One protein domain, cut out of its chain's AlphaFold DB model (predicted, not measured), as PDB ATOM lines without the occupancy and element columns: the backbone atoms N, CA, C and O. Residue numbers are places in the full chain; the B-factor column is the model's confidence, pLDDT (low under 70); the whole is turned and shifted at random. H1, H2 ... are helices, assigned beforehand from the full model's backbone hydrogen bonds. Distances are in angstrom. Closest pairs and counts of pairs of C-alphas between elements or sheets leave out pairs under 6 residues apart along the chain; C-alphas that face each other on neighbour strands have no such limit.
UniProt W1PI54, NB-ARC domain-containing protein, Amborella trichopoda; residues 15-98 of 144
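What this domain is: This is residues 15 to 98 of the 144 residues of the protein "NB-ARC domain-containing protein" of Amborella trichopoda (UniProt W1PI54). One long helix, H4, packs with its first turns alongside H2 in a small head of three short helices, H1, H2 and H3, and then runs on as a free arm, residues 80 to 98. The arm makes the length: the C-alphas span 57 by 25 by 17 A, and without it the body of 65 residues spans 25 by 25 by 17 A. The printed part has 84 residues with four named helices, H1, H2, H3 and H4 in chain order, and no named strand; its class is all helix. The whole is loose, with a radius of gyration of the C-alphas of 16.1 A.

Where its parts are: H4, residues 65 to 96, is 45.8 A long from C-alpha 65 at (-45.207, -6.297, -2.880) to C-alpha 96 at (-69.311, 32.480, -6.737). H2, residues 32 to 43, measures 16.7 A. H3, residues 49 to 59, measures 15.2 A. H1, residues 15 to 25, measures 15.4 A and begins at C-alpha 15 at (-32.960, 11.682, 1.014).

How they stand to each other: H2 is the hub, touching the three other helices. H4 touches H2 with residues 65 to 72 alone, at a shallow tilt of 16 degrees, the same way; the closest C-alphas, of His 37 and Trp 68, are 6.3 A apart. H2 and H3 form a helical hairpin, opposite ways at a steep tilt of 41 degrees; H2 touches H3 with residues 41 to 42 alone, the closest C-alphas being those of Phe 42 and Ile 52, 5.8 A. H1 touches H3 at a steep tilt of 44 degrees, the same way, with C-alphas of Ala 25 and Ala 56 closest at 4.7 A. H1 and H2 touch about perpendicular, at 73 degrees, with C-alphas of Ser 17 and Phe 42 closest at 6.6 A. H1 and H4 are apart. In H1, H2, H3 and H4 every O i to N i+4 pair is within hydrogen-bond range.

The domain as a whole: The two C-alphas farthest apart, of Asn 29 and Glu 98, are 56.8 A apart. The printed part has no cut and no long link. Mean pLDDT of the printed part is 85.3; residues 84 to 86 and 88 to 98 are under 70.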
ATOM      1  N   THR A  15     -33.821  12.506   0.153       94.69
ATOM      2  CA  THR A  15     -32.960  11.682   1.014       94.69
ATOM      3  C   THR A  15     -33.421  11.697   2.472       94.69
ATOM      4  O   THR A  15     -33.480  10.647   3.116       94.69
ATOM      5  N   GLN A  16     -33.798  12.869   2.989       95.50
ATOM      6  CA  GLN A  16     -34.355  13.018   4.334       95.50
ATOM      7  C   GLN A  16     -35.737  12.363   4.441       95.50
ATOM      8  O   GLN A  16     -36.008  11.668   5.421       95.50
ATOM      9  N   SER A  17     -36.576  12.531   3.420       95.88
ATOM     10  CA  SER A  17     -37.912  11.939   3.328       95.88
ATOM     11  C   SER A  17     -37.846  10.417   3.324       95.88
ATOM     12  O   SER A  17     -38.537   9.770   4.106       95.88
ATOM     13  N   CYS A  18     -36.947   9.847   2.520       95.19
ATOM     14  CA  CYS A  18     -36.680   8.414   2.464       95.19
ATOM     15  C   CYS A  18     -36.227   7.865   3.830       95.19
ATOM     16  O   CYS A  18     -36.797   6.901   4.349       95.19
ATOM     17  N   SER A  19     -35.249   8.525   4.464       96.19
ATOM     18  CA  SER A  19     -34.758   8.136   5.792       96.19
ATOM     19  C   SER A  19     -35.859   8.193   6.858       96.19
ATOM     20  O   SER A  19     -36.031   7.245   7.632       96.19
ATOM     21  N   LEU A  20     -36.647   9.275   6.877       96.00
ATOM     22  CA  LEU A  20     -37.771   9.440   7.795       96.00
ATOM     23  C   LEU A  20     -38.843   8.374   7.564       96.00
ATOM     24  O   LEU A  20     -39.337   7.794   8.531       96.00
ATOM     25  N   PHE A  21     -39.173   8.089   6.305       95.88
ATOM     26  CA  PHE A  21     -40.187   7.113   5.936       95.88
ATOM     27  C   PHE A  21     -39.836   5.721   6.468       95.88
ATOM     28  O   PHE A  21     -40.623   5.128   7.205       95.88
ATOM     29  N   PHE A  22     -38.633   5.212   6.194       96.19
ATOM     30  CA  PHE A  22     -38.232   3.886   6.680       96.19
ATOM     31  C   PHE A  22     -38.102   3.824   8.202       96.19
ATOM     32  O   PHE A  22     -38.534   2.844   8.817       96.19
ATOM     33  N   LYS A  23     -37.592   4.894   8.825       96.75
ATOM     34  CA  LYS A  23     -37.542   5.009  10.286       96.75
ATOM     35  C   LYS A  23     -38.943   4.948  10.902       96.75
ATOM     36  O   LYS A  23     -39.143   4.215  11.867       96.75
ATOM     37  N   ALA A  24     -39.907   5.684  10.351       93.94
ATOM     38  CA  ALA A  24     -41.281   5.734  10.845       93.94
ATOM     39  C   ALA A  24     -42.079   4.452  10.542       93.94
ATOM     40  O   ALA A  24     -42.914   4.059  11.354       93.94
ATOM     41  N   ALA A  25     -41.795   3.782   9.422       93.38
ATOM     42  CA  ALA A  25     -42.381   2.490   9.063       93.38
ATOM     43  C   ALA A  25     -41.772   1.310   9.849       93.38
ATOM     44  O   ALA A  25     -42.296   0.196   9.792       93.38
ATOM     45  N   GLY A  26     -40.662   1.529  10.565       94.50
ATOM     46  CA  GLY A  26     -39.948   0.483  11.302       94.50
ATOM     47  C   GLY A  26     -39.212  -0.513  10.399       94.50
ATOM     48  O   GLY A  26     -38.973  -1.650  10.803       94.50
ATOM     49  N   ILE A  27     -38.851  -0.111   9.177       92.94
ATOM     50  CA  ILE A  27     -38.197  -0.969   8.182       92.94
ATOM     51  C   ILE A  27     -36.702  -0.645   8.170       92.94
ATOM     52  O   ILE A  27     -36.306   0.458   7.815       92.94
ATOM     53  N   ARG A  28     -35.858  -1.605   8.565       91.25
ATOM     54  CA  ARG A  28     -34.394  -1.412   8.608       91.25
ATOM     55  C   ARG A  28     -33.699  -1.755   7.293       91.25
ATOM     56  O   ARG A  28     -32.844  -1.000   6.855       91.25
ATOM     57  N   ASN A  29     -34.089  -2.869   6.673       90.25
ATOM     58  CA  ASN A  29     -33.468  -3.397   5.456       90.25
ATOM     59  C   ASN A  29     -34.552  -3.640   4.392       90.25
ATOM     60  O   ASN A  29     -35.012  -4.775   4.246       90.25
ATOM     61  N   PRO A  30     -35.035  -2.588   3.704       90.19
ATOM     62  CA  PRO A  30     -36.014  -2.752   2.635       90.19
ATOM     63  C   PRO A  30     -35.400  -3.513   1.452       90.19
ATOM     64  O   PRO A  30     -34.243  -3.295   1.094       90.19
ATOM     65  N   SER A  31     -36.182  -4.387   0.814       92.56
ATOM     66  CA  SER A  31     -35.804  -4.951  -0.487       92.56
ATOM     67  C   SER A  31     -35.793  -3.851  -1.564       92.56
ATOM     68  O   SER A  31     -36.478  -2.838  -1.400       92.56
ATOM     69  N   PRO A  32     -35.106  -4.049  -2.706       94.06
ATOM     70  CA  PRO A  32     -35.138  -3.087  -3.813       94.06
ATOM     71  C   PRO A  32     -36.561  -2.772  -4.299       94.06
ATOM     72  O   PRO A  32     -36.881  -1.624  -4.595       94.06
ATOM     73  N   SER A  33     -37.445  -3.776  -4.313       93.75
ATOM     74  CA  SER A  33     -38.855  -3.585  -4.657       93.75
ATOM     75  C   SER A  33     -39.575  -2.704  -3.638       93.75
ATOM     76  O   SER A  33     -40.211  -1.733  -4.035       93.75
ATOM     77  N   ILE A  34     -39.447  -2.974  -2.334       92.38
ATOM     78  CA  ILE A  34     -40.045  -2.128  -1.286       92.38
ATOM     79  C   ILE A  34     -39.493  -0.706  -1.367       92.38
ATOM     80  O   ILE A  34     -40.258   0.244  -1.227       92.38
ATOM     81  N   HIS A  35     -38.198  -0.553  -1.643       94.56
ATOM     82  CA  HIS A  35     -37.583   0.758  -1.796       94.56
ATOM     83  C   HIS A  35     -38.226   1.565  -2.927       94.56
ATOM     84  O   HIS A  35     -38.612   2.711  -2.714       94.56
ATOM     85  N   HIS A  36     -38.411   0.952  -4.095       95.44
ATOM     86  CA  HIS A  36     -39.068   1.597  -5.228       95.44
ATOM     87  C   HIS A  36     -40.511   2.028  -4.910       95.44
ATOM     88  O   HIS A  36     -40.908   3.151  -5.209       95.44
ATOM     89  N   HIS A  37     -41.297   1.176  -4.241       95.25
ATOM     90  CA  HIS A  37     -42.672   1.530  -3.870       95.25
ATOM     91  C   HIS A  37     -42.720   2.622  -2.791       95.25
ATOM     92  O   HIS A  37     -43.570   3.508  -2.848       95.25
ATOM     93  N   ALA A  38     -41.815   2.575  -1.808       94.00
ATOM     94  CA  ALA A  38     -41.701   3.604  -0.780       94.00
ATOM     95  C   ALA A  38     -41.357   4.969  -1.386       94.00
ATOM     96  O   ALA A  38     -41.929   5.969  -0.963       94.00
ATOM     97  N   GLU A  39     -40.482   4.998  -2.394       95.25
ATOM     98  CA  GLU A  39     -40.122   6.213  -3.122       95.25
ATOM     99  C   GLU A  39     -41.314   6.881  -3.790       95.25
ATOM    100  O   GLU A  39     -41.512   8.083  -3.621       95.25
ATOM    101  N   ILE A  40     -42.149   6.101  -4.474       94.31
ATOM    102  CA  ILE A  40     -43.394   6.614  -5.043       94.31
ATOM    103  C   ILE A  40     -44.226   7.236  -3.918       94.31
ATOM    104  O   ILE A  40     -44.561   8.413  -3.980       94.31
ATOM    105  N   ILE A  41     -44.480   6.488  -2.843       93.06
ATOM    106  CA  ILE A  41     -45.374   6.901  -1.756       93.06
ATOM    107  C   ILE A  41     -44.884   8.149  -1.006       93.06
ATOM    108  O   ILE A  41     -45.688   9.035  -0.724       93.06
ATOM    109  N   PHE A  42     -43.601   8.259  -0.642       89.38
ATOM    110  CA  PHE A  42     -43.151   9.435   0.113       89.38
ATOM    111  C   PHE A  42     -43.077  10.690  -0.763       89.38
ATOM    112  O   PHE A  42     -43.237  11.790  -0.237       89.38
ATOM    113  N   ARG A  43     -42.890  10.556  -2.085       91.19
ATOM    114  CA  ARG A  43     -42.920  11.696  -3.018       91.19
ATOM    115  C   ARG A  43     -44.305  12.345  -3.095       91.19
ATOM    116  O   ARG A  43     -44.383  13.564  -3.209       91.19
ATOM    117  N   TRP A  44     -45.383  11.577  -2.903       89.31
ATOM    118  CA  TRP A  44     -46.742  12.125  -2.733       89.31
ATOM    119  C   TRP A  44     -46.868  13.067  -1.534       89.31
ATOM    120  O   TRP A  44     -47.725  13.943  -1.517       89.31
ATOM    121  N   CYS A  45     -46.024  12.893  -0.518       89.06
ATOM    122  CA  CYS A  45     -46.072  13.691   0.700       89.06
ATOM    123  C   CYS A  45     -45.313  15.024   0.579       89.06
ATOM    124  O   CYS A  45     -45.183  15.711   1.589       89.06
ATOM    125  N   THR A  46     -44.758  15.341  -0.603       88.31
ATOM    126  CA  THR A  46     -44.092  16.618  -0.938       88.31
ATOM    127  C   THR A  46     -43.065  17.101   0.096       88.31
ATOM    128  O   THR A  46     -42.891  18.296   0.314       88.31
ATOM    129  N   GLY A  47     -42.373  16.168   0.758       86.50
ATOM    130  CA  GLY A  47     -41.358  16.475   1.768       86.50
ATOM    131  C   GLY A  47     -41.908  16.917   3.132       86.50
ATOM    132  O   GLY A  47     -41.119  17.234   4.017       86.50
ATOM    133  N   LEU A  48     -43.228  16.915   3.353       91.25
ATOM    134  CA  LEU A  48     -43.838  17.282   4.636       91.25
ATOM    135  C   LEU A  48     -43.614  16.175   5.690       91.25
ATOM    136  O   LEU A  48     -44.193  15.089   5.566       91.25
ATOM    137  N   PRO A  49     -42.857  16.423   6.784       89.25
ATOM    138  CA  PRO A  49     -42.520  15.395   7.776       89.25
ATOM    139  C   PRO A  49     -43.732  14.697   8.401       89.25
ATOM    140  O   PRO A  49     -43.695  13.490   8.662       89.25
ATOM    141  N   LEU A  50     -44.811  15.449   8.647       90.31
ATOM    142  CA  LEU A  50     -46.037  14.921   9.242       90.31
ATOM    143  C   LEU A  50     -46.779  13.992   8.272       90.31
ATOM    144  O   LEU A  50     -47.204  12.908   8.678       90.31
ATOM    145  N   ALA A  51     -46.882  14.376   6.997       89.50
ATOM    146  CA  ALA A  51     -47.490  13.547   5.960       89.50
ATOM    147  C   ALA A  51     -46.681  12.256   5.762       89.50
ATOM    148  O   ALA A  51     -47.232  11.161   5.890       89.50
ATOM    149  N   ILE A  52     -45.356  12.379   5.602       91.25
ATOM    150  CA  ILE A  52     -44.434  11.241   5.456       91.25
ATOM    151  C   ILE A  52     -44.577  10.272   6.631       91.25
ATOM    152  O   ILE A  52     -44.764   9.075   6.428       91.25
ATOM    153  N   SER A  53     -44.527  10.777   7.869       90.56
ATOM    154  CA  SER A  53     -44.615   9.936   9.071       90.56
ATOM    155  C   SER A  53     -45.962   9.224   9.184       90.56
ATOM    156  O   SER A  53     -46.016   8.070   9.612       90.56
ATOM    157  N   THR A  54     -47.047   9.899   8.807       91.00
ATOM    158  CA  THR A  54     -48.400   9.336   8.857       91.00
ATOM    159  C   THR A  54     -48.540   8.187   7.864       91.00
ATOM    160  O   THR A  54     -48.937   7.084   8.247       91.00
ATOM    161  N   VAL A  55     -48.135   8.406   6.611       91.81
ATOM    162  CA  VAL A  55     -48.213   7.379   5.566       91.81
ATOM    163  C   VAL A  55     -47.245   6.227   5.852       91.81
ATOM    164  O   VAL A  55     -47.637   5.066   5.765       91.81
ATOM    165  N   ALA A  56     -46.017   6.514   6.293       92.69
ATOM    166  CA  ALA A  56     -45.041   5.496   6.681       92.69
ATOM    167  C   ALA A  56     -45.570   4.558   7.776       92.69
ATOM    168  O   ALA A  56     -45.440   3.338   7.671       92.69
ATOM    169  N   ARG A  57     -46.224   5.107   8.808       93.12
ATOM    170  CA  ARG A  57     -46.844   4.305   9.875       93.12
ATOM    171  C   ARG A  57     -48.001   3.451   9.359       93.12
ATOM    172  O   ARG A  57     -48.135   2.313   9.792       93.12
ATOM    173  N   ALA A  58     -48.793   3.942   8.407       92.25
ATOM    174  CA  ALA A  58     -49.843   3.146   7.758       92.25
ATOM    175  C   ALA A  58     -49.283   1.989   6.899       92.25
ATOM    176  O   ALA A  58     -49.973   0.993   6.642       92.25
ATOM    177  N   MET A  59     -48.023   2.111   6.471       92.00
ATOM    178  CA  MET A  59     -47.284   1.075   5.749       92.00
ATOM    179  C   MET A  59     -46.535   0.102   6.671       92.00
ATOM    180  O   MET A  59     -46.051  -0.927   6.193       92.00
ATOM    181  N   ALA A  60     -46.465   0.369   7.978       90.25
ATOM    182  CA  ALA A  60     -45.784  -0.498   8.933       90.25
ATOM    183  C   ALA A  60     -46.356  -1.928   8.905       90.25
ATOM    184  O   ALA A  60     -47.564  -2.145   8.804       90.25
ATOM    185  N   GLY A  61     -45.467  -2.923   8.958       86.31
ATOM    186  CA  GLY A  61     -45.836  -4.344   8.914       86.31
ATOM    187  C   GLY A  61     -46.220  -4.885   7.528       86.31
ATOM    188  O   GLY A  61     -46.384  -6.095   7.381       86.31
ATOM    189  N   ARG A  62     -46.312  -4.047   6.484       88.06
ATOM    190  CA  ARG A  62     -46.560  -4.512   5.110       88.06
ATOM    191  C   ARG A  62     -45.269  -5.018   4.474       88.06
ATOM    192  O   ARG A  62     -44.393  -4.234   4.127       88.06
ATOM    193  N   GLN A  63     -45.168  -6.329   4.271       82.75
ATOM    194  CA  GLN A  63     -43.960  -6.957   3.711       82.75
ATOM    195  C   GLN A  63     -44.128  -7.458   2.271       82.75
ATOM    196  O   GLN A  63     -43.137  -7.732   1.601       82.75
ATOM    197  N   THR A  64     -45.361  -7.583   1.775       88.44
ATOM    198  CA  THR A  64     -45.631  -8.152   0.447       88.44
ATOM    199  C   THR A  64     -45.763  -7.064  -0.605       88.44
ATOM    200  O   THR A  64     -46.482  -6.090  -0.408       88.44
ATOM    201  N   GLU A  65     -45.144  -7.254  -1.767       90.56
ATOM    202  CA  GLU A  65     -45.207  -6.297  -2.880       90.56
ATOM    203  C   GLU A  65     -46.653  -5.932  -3.270       90.56
ATOM    204  O   GLU A  65     -46.968  -4.764  -3.493       90.56
ATOM    205  N   GLY A  66     -47.574  -6.903  -3.246       92.12
ATOM    206  CA  GLY A  66     -48.997  -6.662  -3.508       92.12
ATOM    207  C   GLY A  66     -49.648  -5.666  -2.537       92.12
ATOM    208  O   GLY A  66     -50.471  -4.852  -2.954       92.12
ATOM    209  N   ALA A  67     -49.253  -5.661  -1.258       91.56
ATOM    210  CA  ALA A  67     -49.769  -4.705  -0.278       91.56
ATOM    211  C   ALA A  67     -49.282  -3.269  -0.530       91.56
ATOM    212  O   ALA A  67     -50.000  -2.326  -0.188       91.56
ATOM    213  N   TRP A  68     -48.096  -3.111  -1.129       94.25
ATOM    214  CA  TRP A  68     -47.531  -1.821  -1.532       94.25
ATOM    215  C   TRP A  68     -48.168  -1.309  -2.823       94.25
ATOM    216  O   TRP A  68     -48.633  -0.174  -2.849       94.25
ATOM    217  N   LYS A  69     -48.311  -2.163  -3.846       94.69
ATOM    218  CA  LYS A  69     -49.048  -1.829  -5.080       94.69
ATOM    219  C   LYS A  69     -50.477  -1.386  -4.790       94.69
ATOM    220  O   LYS A  69     -50.943  -0.382  -5.314       94.69
ATOM    221  N   ASN A  70     -51.160  -2.098  -3.896       93.50
ATOM    222  CA  ASN A  70     -52.510  -1.732  -3.483       93.50
ATOM    223  C   ASN A  70     -52.561  -0.386  -2.738       93.50
ATOM    224  O   ASN A  70     -53.553   0.324  -2.846       93.50
ATOM    225  N   ALA A  71     -51.525  -0.039  -1.968       90.81
ATOM    226  CA  ALA A  71     -51.449   1.262  -1.307       90.81
ATOM    227  C   ALA A  71     -51.255   2.397  -2.321       90.81
ATOM    228  O   ALA A  71     -51.952   3.400  -2.226       90.81
ATOM    229  N   ILE A  72     -50.383   2.204  -3.318       93.62
ATOM    230  CA  ILE A  72     -50.171   3.168  -4.408       93.62
ATOM    231  C   ILE A  72     -51.467   3.394  -5.188       93.62
ATOM    232  O   ILE A  72     -51.906   4.532  -5.292       93.62
ATOM    233  N   ARG A  73     -52.146   2.323  -5.618       93.62
ATOM    234  CA  ARG A  73     -53.435   2.432  -6.323       93.62
ATOM    235  C   ARG A  73     -54.460   3.256  -5.535       93.62
ATOM    236  O   ARG A  73     -55.159   4.083  -6.099       93.62
ATOM    237  N   LYS A  74     -54.544   3.046  -4.218       89.94
ATOM    238  CA  LYS A  74     -55.453   3.823  -3.360       89.94
ATOM    239  C   LYS A  74     -55.061   5.296  -3.264       89.94
ATOM    240  O   LYS A  74     -55.947   6.133  -3.153       89.94
ATOM    241  N   LEU A  75     -53.766   5.614  -3.267       87.25
ATOM    242  CA  LEU A  75     -53.300   7.004  -3.292       87.25
ATOM    243  C   LEU A  75     -53.682   7.681  -4.611       87.25
ATOM    244  O   LEU A  75     -54.203   8.789  -4.584       87.25
ATOM    245  N   GLU A  76     -53.501   6.991  -5.735       87.31
ATOM    246  CA  GLU A  76     -53.900   7.482  -7.058       87.31
ATOM    247  C   GLU A  76     -55.417   7.719  -7.142       87.31
ATOM    248  O   GLU A  76     -55.847   8.779  -7.581       87.31
ATOM    249  N   GLU A  77     -56.236   6.791  -6.634       86.31
ATOM    250  CA  GLU A  77     -57.700   6.946  -6.575       86.31
ATOM    251  C   GLU A  77     -58.135   8.164  -5.747       86.31
ATOM    252  O   GLU A  77     -59.033   8.910  -6.146       86.31
ATOM    253  N   LEU A  78     -57.491   8.385  -4.596       80.50
ATOM    254  CA  LEU A  78     -57.749   9.558  -3.759       80.50
ATOM    255  C   LEU A  78     -57.377  10.852  -4.478       80.50
ATOM    256  O   LEU A  78     -58.101  11.837  -4.364       80.50
ATOM    257  N   ALA A  79     -56.283  10.844  -5.229       78.44
ATOM    258  CA  ALA A  79     -55.840  12.001  -5.984       78.44
ATOM    259  C   ALA A  79     -56.795  12.354  -7.115       78.44
ATOM    260  O   ALA A  79     -57.194  13.504  -7.215       78.44
ATOM    261  N   SER A  80     -57.221  11.367  -7.906       77.81
ATOM    262  CA  SER A  80     -58.213  11.582  -8.963       77.81
ATOM    263  C   SER A  80     -59.548  12.066  -8.401       77.81
ATOM    264  O   SER A  80     -60.215  12.894  -9.011       77.81
ATOM    265  N   THR A  81     -59.937  11.578  -7.219       77.75
ATOM    266  CA  THR A  81     -61.145  12.060  -6.537       77.75
ATOM    267  C   THR A  81     -60.981  13.510  -6.087       77.75
ATOM    268  O   THR A  81     -61.896  14.306  -6.259       77.75
ATOM    269  N   LEU A  82     -59.827  13.862  -5.510       72.69
ATOM    270  CA  LEU A  82     -59.556  15.227  -5.066       72.69
ATOM    271  C   LEU A  82     -59.493  16.203  -6.244       72.69
ATOM    272  O   LEU A  82     -60.053  17.284  -6.136       72.69
ATOM    273  N   ASP A  83     -58.872  15.808  -7.353       73.88
ATOM    274  CA  ASP A  83     -58.787  16.595  -8.589       73.88
ATOM    275  C   ASP A  83     -60.190  16.915  -9.126       73.88
ATOM    276  O   ASP A  83     -60.546  18.078  -9.280       73.88
ATOM    277  N   GLY A  84     -61.061  15.902  -9.224       69.06
ATOM    278  CA  GLY A  84     -62.456  16.107  -9.626       69.06
ATOM    279  C   GLY A  84     -63.268  16.971  -8.649       69.06
ATOM    280  O   GLY A  84     -64.154  17.709  -9.069       69.06
ATOM    281  N   LEU A  85     -62.965  16.923  -7.344       66.19
ATOM    282  CA  LEU A  85     -63.585  17.813  -6.355       66.19
ATOM    283  C   LEU A  85     -63.069  19.254  -6.457       66.19
ATOM    284  O   LEU A  85     -63.832  20.182  -6.198       66.19
ATOM    285  N   VAL A  86     -61.797  19.450  -6.807       67.94
ATOM    286  CA  VAL A  86     -61.216  20.775  -7.065       67.94
ATOM    287  C   VAL A  86     -61.783  21.360  -8.355       67.94
ATOM    288  O   VAL A  86     -62.091  22.545  -8.367       67.94
ATOM    289  N   ASP A  87     -62.012  20.551  -9.387       71.62
ATOM    290  CA  ASP A  87     -62.682  20.980 -10.618       71.62
ATOM    291  C   ASP A  87     -64.138  21.403 -10.358       71.62
ATOM    292  O   ASP A  87     -64.577  22.462 -10.812       71.62
ATOM    293  N   GLU A  88     -64.881  20.621  -9.570       64.81
ATOM    294  CA  GLU A  88     -66.235  20.968  -9.114       64.81
ATOM    295  C   GLU A  88     -66.234  22.236  -8.245       64.81
ATOM    296  O   GLU A  88     -67.076  23.117  -8.429       64.81
ATOM    297  N   LEU A  89     -65.266  22.383  -7.331       60.06
ATOM    298  CA  LEU A  89     -65.114  23.590  -6.517       60.06
ATOM    299  C   LEU A  89     -64.711  24.800  -7.363       60.06
ATOM    300  O   LEU A  89     -65.219  25.885  -7.117       60.06
ATOM    301  N   GLY A  90     -63.852  24.628  -8.366       62.19
ATOM    302  CA  GLY A  90     -63.463  25.672  -9.309       62.19
ATOM    303  C   GLY A  90     -64.638  26.109 -10.184       62.19
ATOM    304  O   GLY A  90     -64.814  27.297 -10.443       62.19
ATOM    305  N   SER A  91     -65.508  25.170 -10.562       62.78
ATOM    306  CA  SER A  91     -66.779  25.455 -11.241       62.78
ATOM    307  C   SER A  91     -67.767  26.196 -10.324       62.78
ATOM    308  O   SER A  91     -68.447  27.140 -10.743       62.78
ATOM    309  N   LEU A  92     -67.797  25.839  -9.035       58.34
ATOM    310  CA  LEU A  92     -68.582  26.534  -8.011       58.34
ATOM    311  C   LEU A  92     -68.010  27.926  -7.672       58.34
ATOM    312  O   LEU A  92     -68.757  28.860  -7.396       58.34
ATOM    313  N   GLU A  93     -66.691  28.100  -7.717       58.59
ATOM    314  CA  GLU A  93     -66.007  29.382  -7.536       58.59
ATOM    315  C   GLU A  93     -66.229  30.300  -8.745       58.59
ATOM    316  O   GLU A  93     -66.503  31.486  -8.568       58.59
ATOM    317  N   ALA A  94     -66.252  29.747  -9.962       55.09
ATOM    318  CA  ALA A  94     -66.648  30.475 -11.166       55.09
ATOM    319  C   ALA A  94     -68.096  30.999 -11.088       55.09
ATOM    320  O   ALA A  94     -68.374  32.082 -11.596       55.09
ATOM    321  N   THR A  95     -69.001  30.295 -10.394       50.38
ATOM    322  CA  THR A  95     -70.352  30.800 -10.073       50.38
ATOM    323  C   THR A  95     -70.370  31.738  -8.858       50.38
ATOM    324  O   THR A  95     -71.179  32.663  -8.811       50.38
ATOM    325  N   ARG A  96     -69.459  31.572  -7.890       52.72
ATOM    326  CA  ARG A  96     -69.311  32.480  -6.737       52.72
ATOM    327  C   ARG A  96     -68.766  33.855  -7.131       52.72
ATOM    328  O   ARG A  96     -69.113  34.834  -6.480       52.72
ATOM    329  N   ASN A  97     -67.988  33.951  -8.207       54.34
ATOM    330  CA  ASN A  97     -67.472  35.223  -8.721       54.34
ATOM    331  C   ASN A  97     -68.561  36.136  -9.323       54.34
ATOM    332  O   ASN A  97     -68.305  37.318  -9.529       54.34
ATOM    333  N   GLU A  98     -69.795  35.656  -9.523       54.59
ATOM    334  CA  GLU A  98     -70.953  36.534  -9.779       54.59
ATOM    335  C   GLU A  98     -71.577  37.115  -8.491       54.59
ATOM    336  O   GLU A  98     -72.389  38.039  -8.550       54.59
TER     337      GLU A  98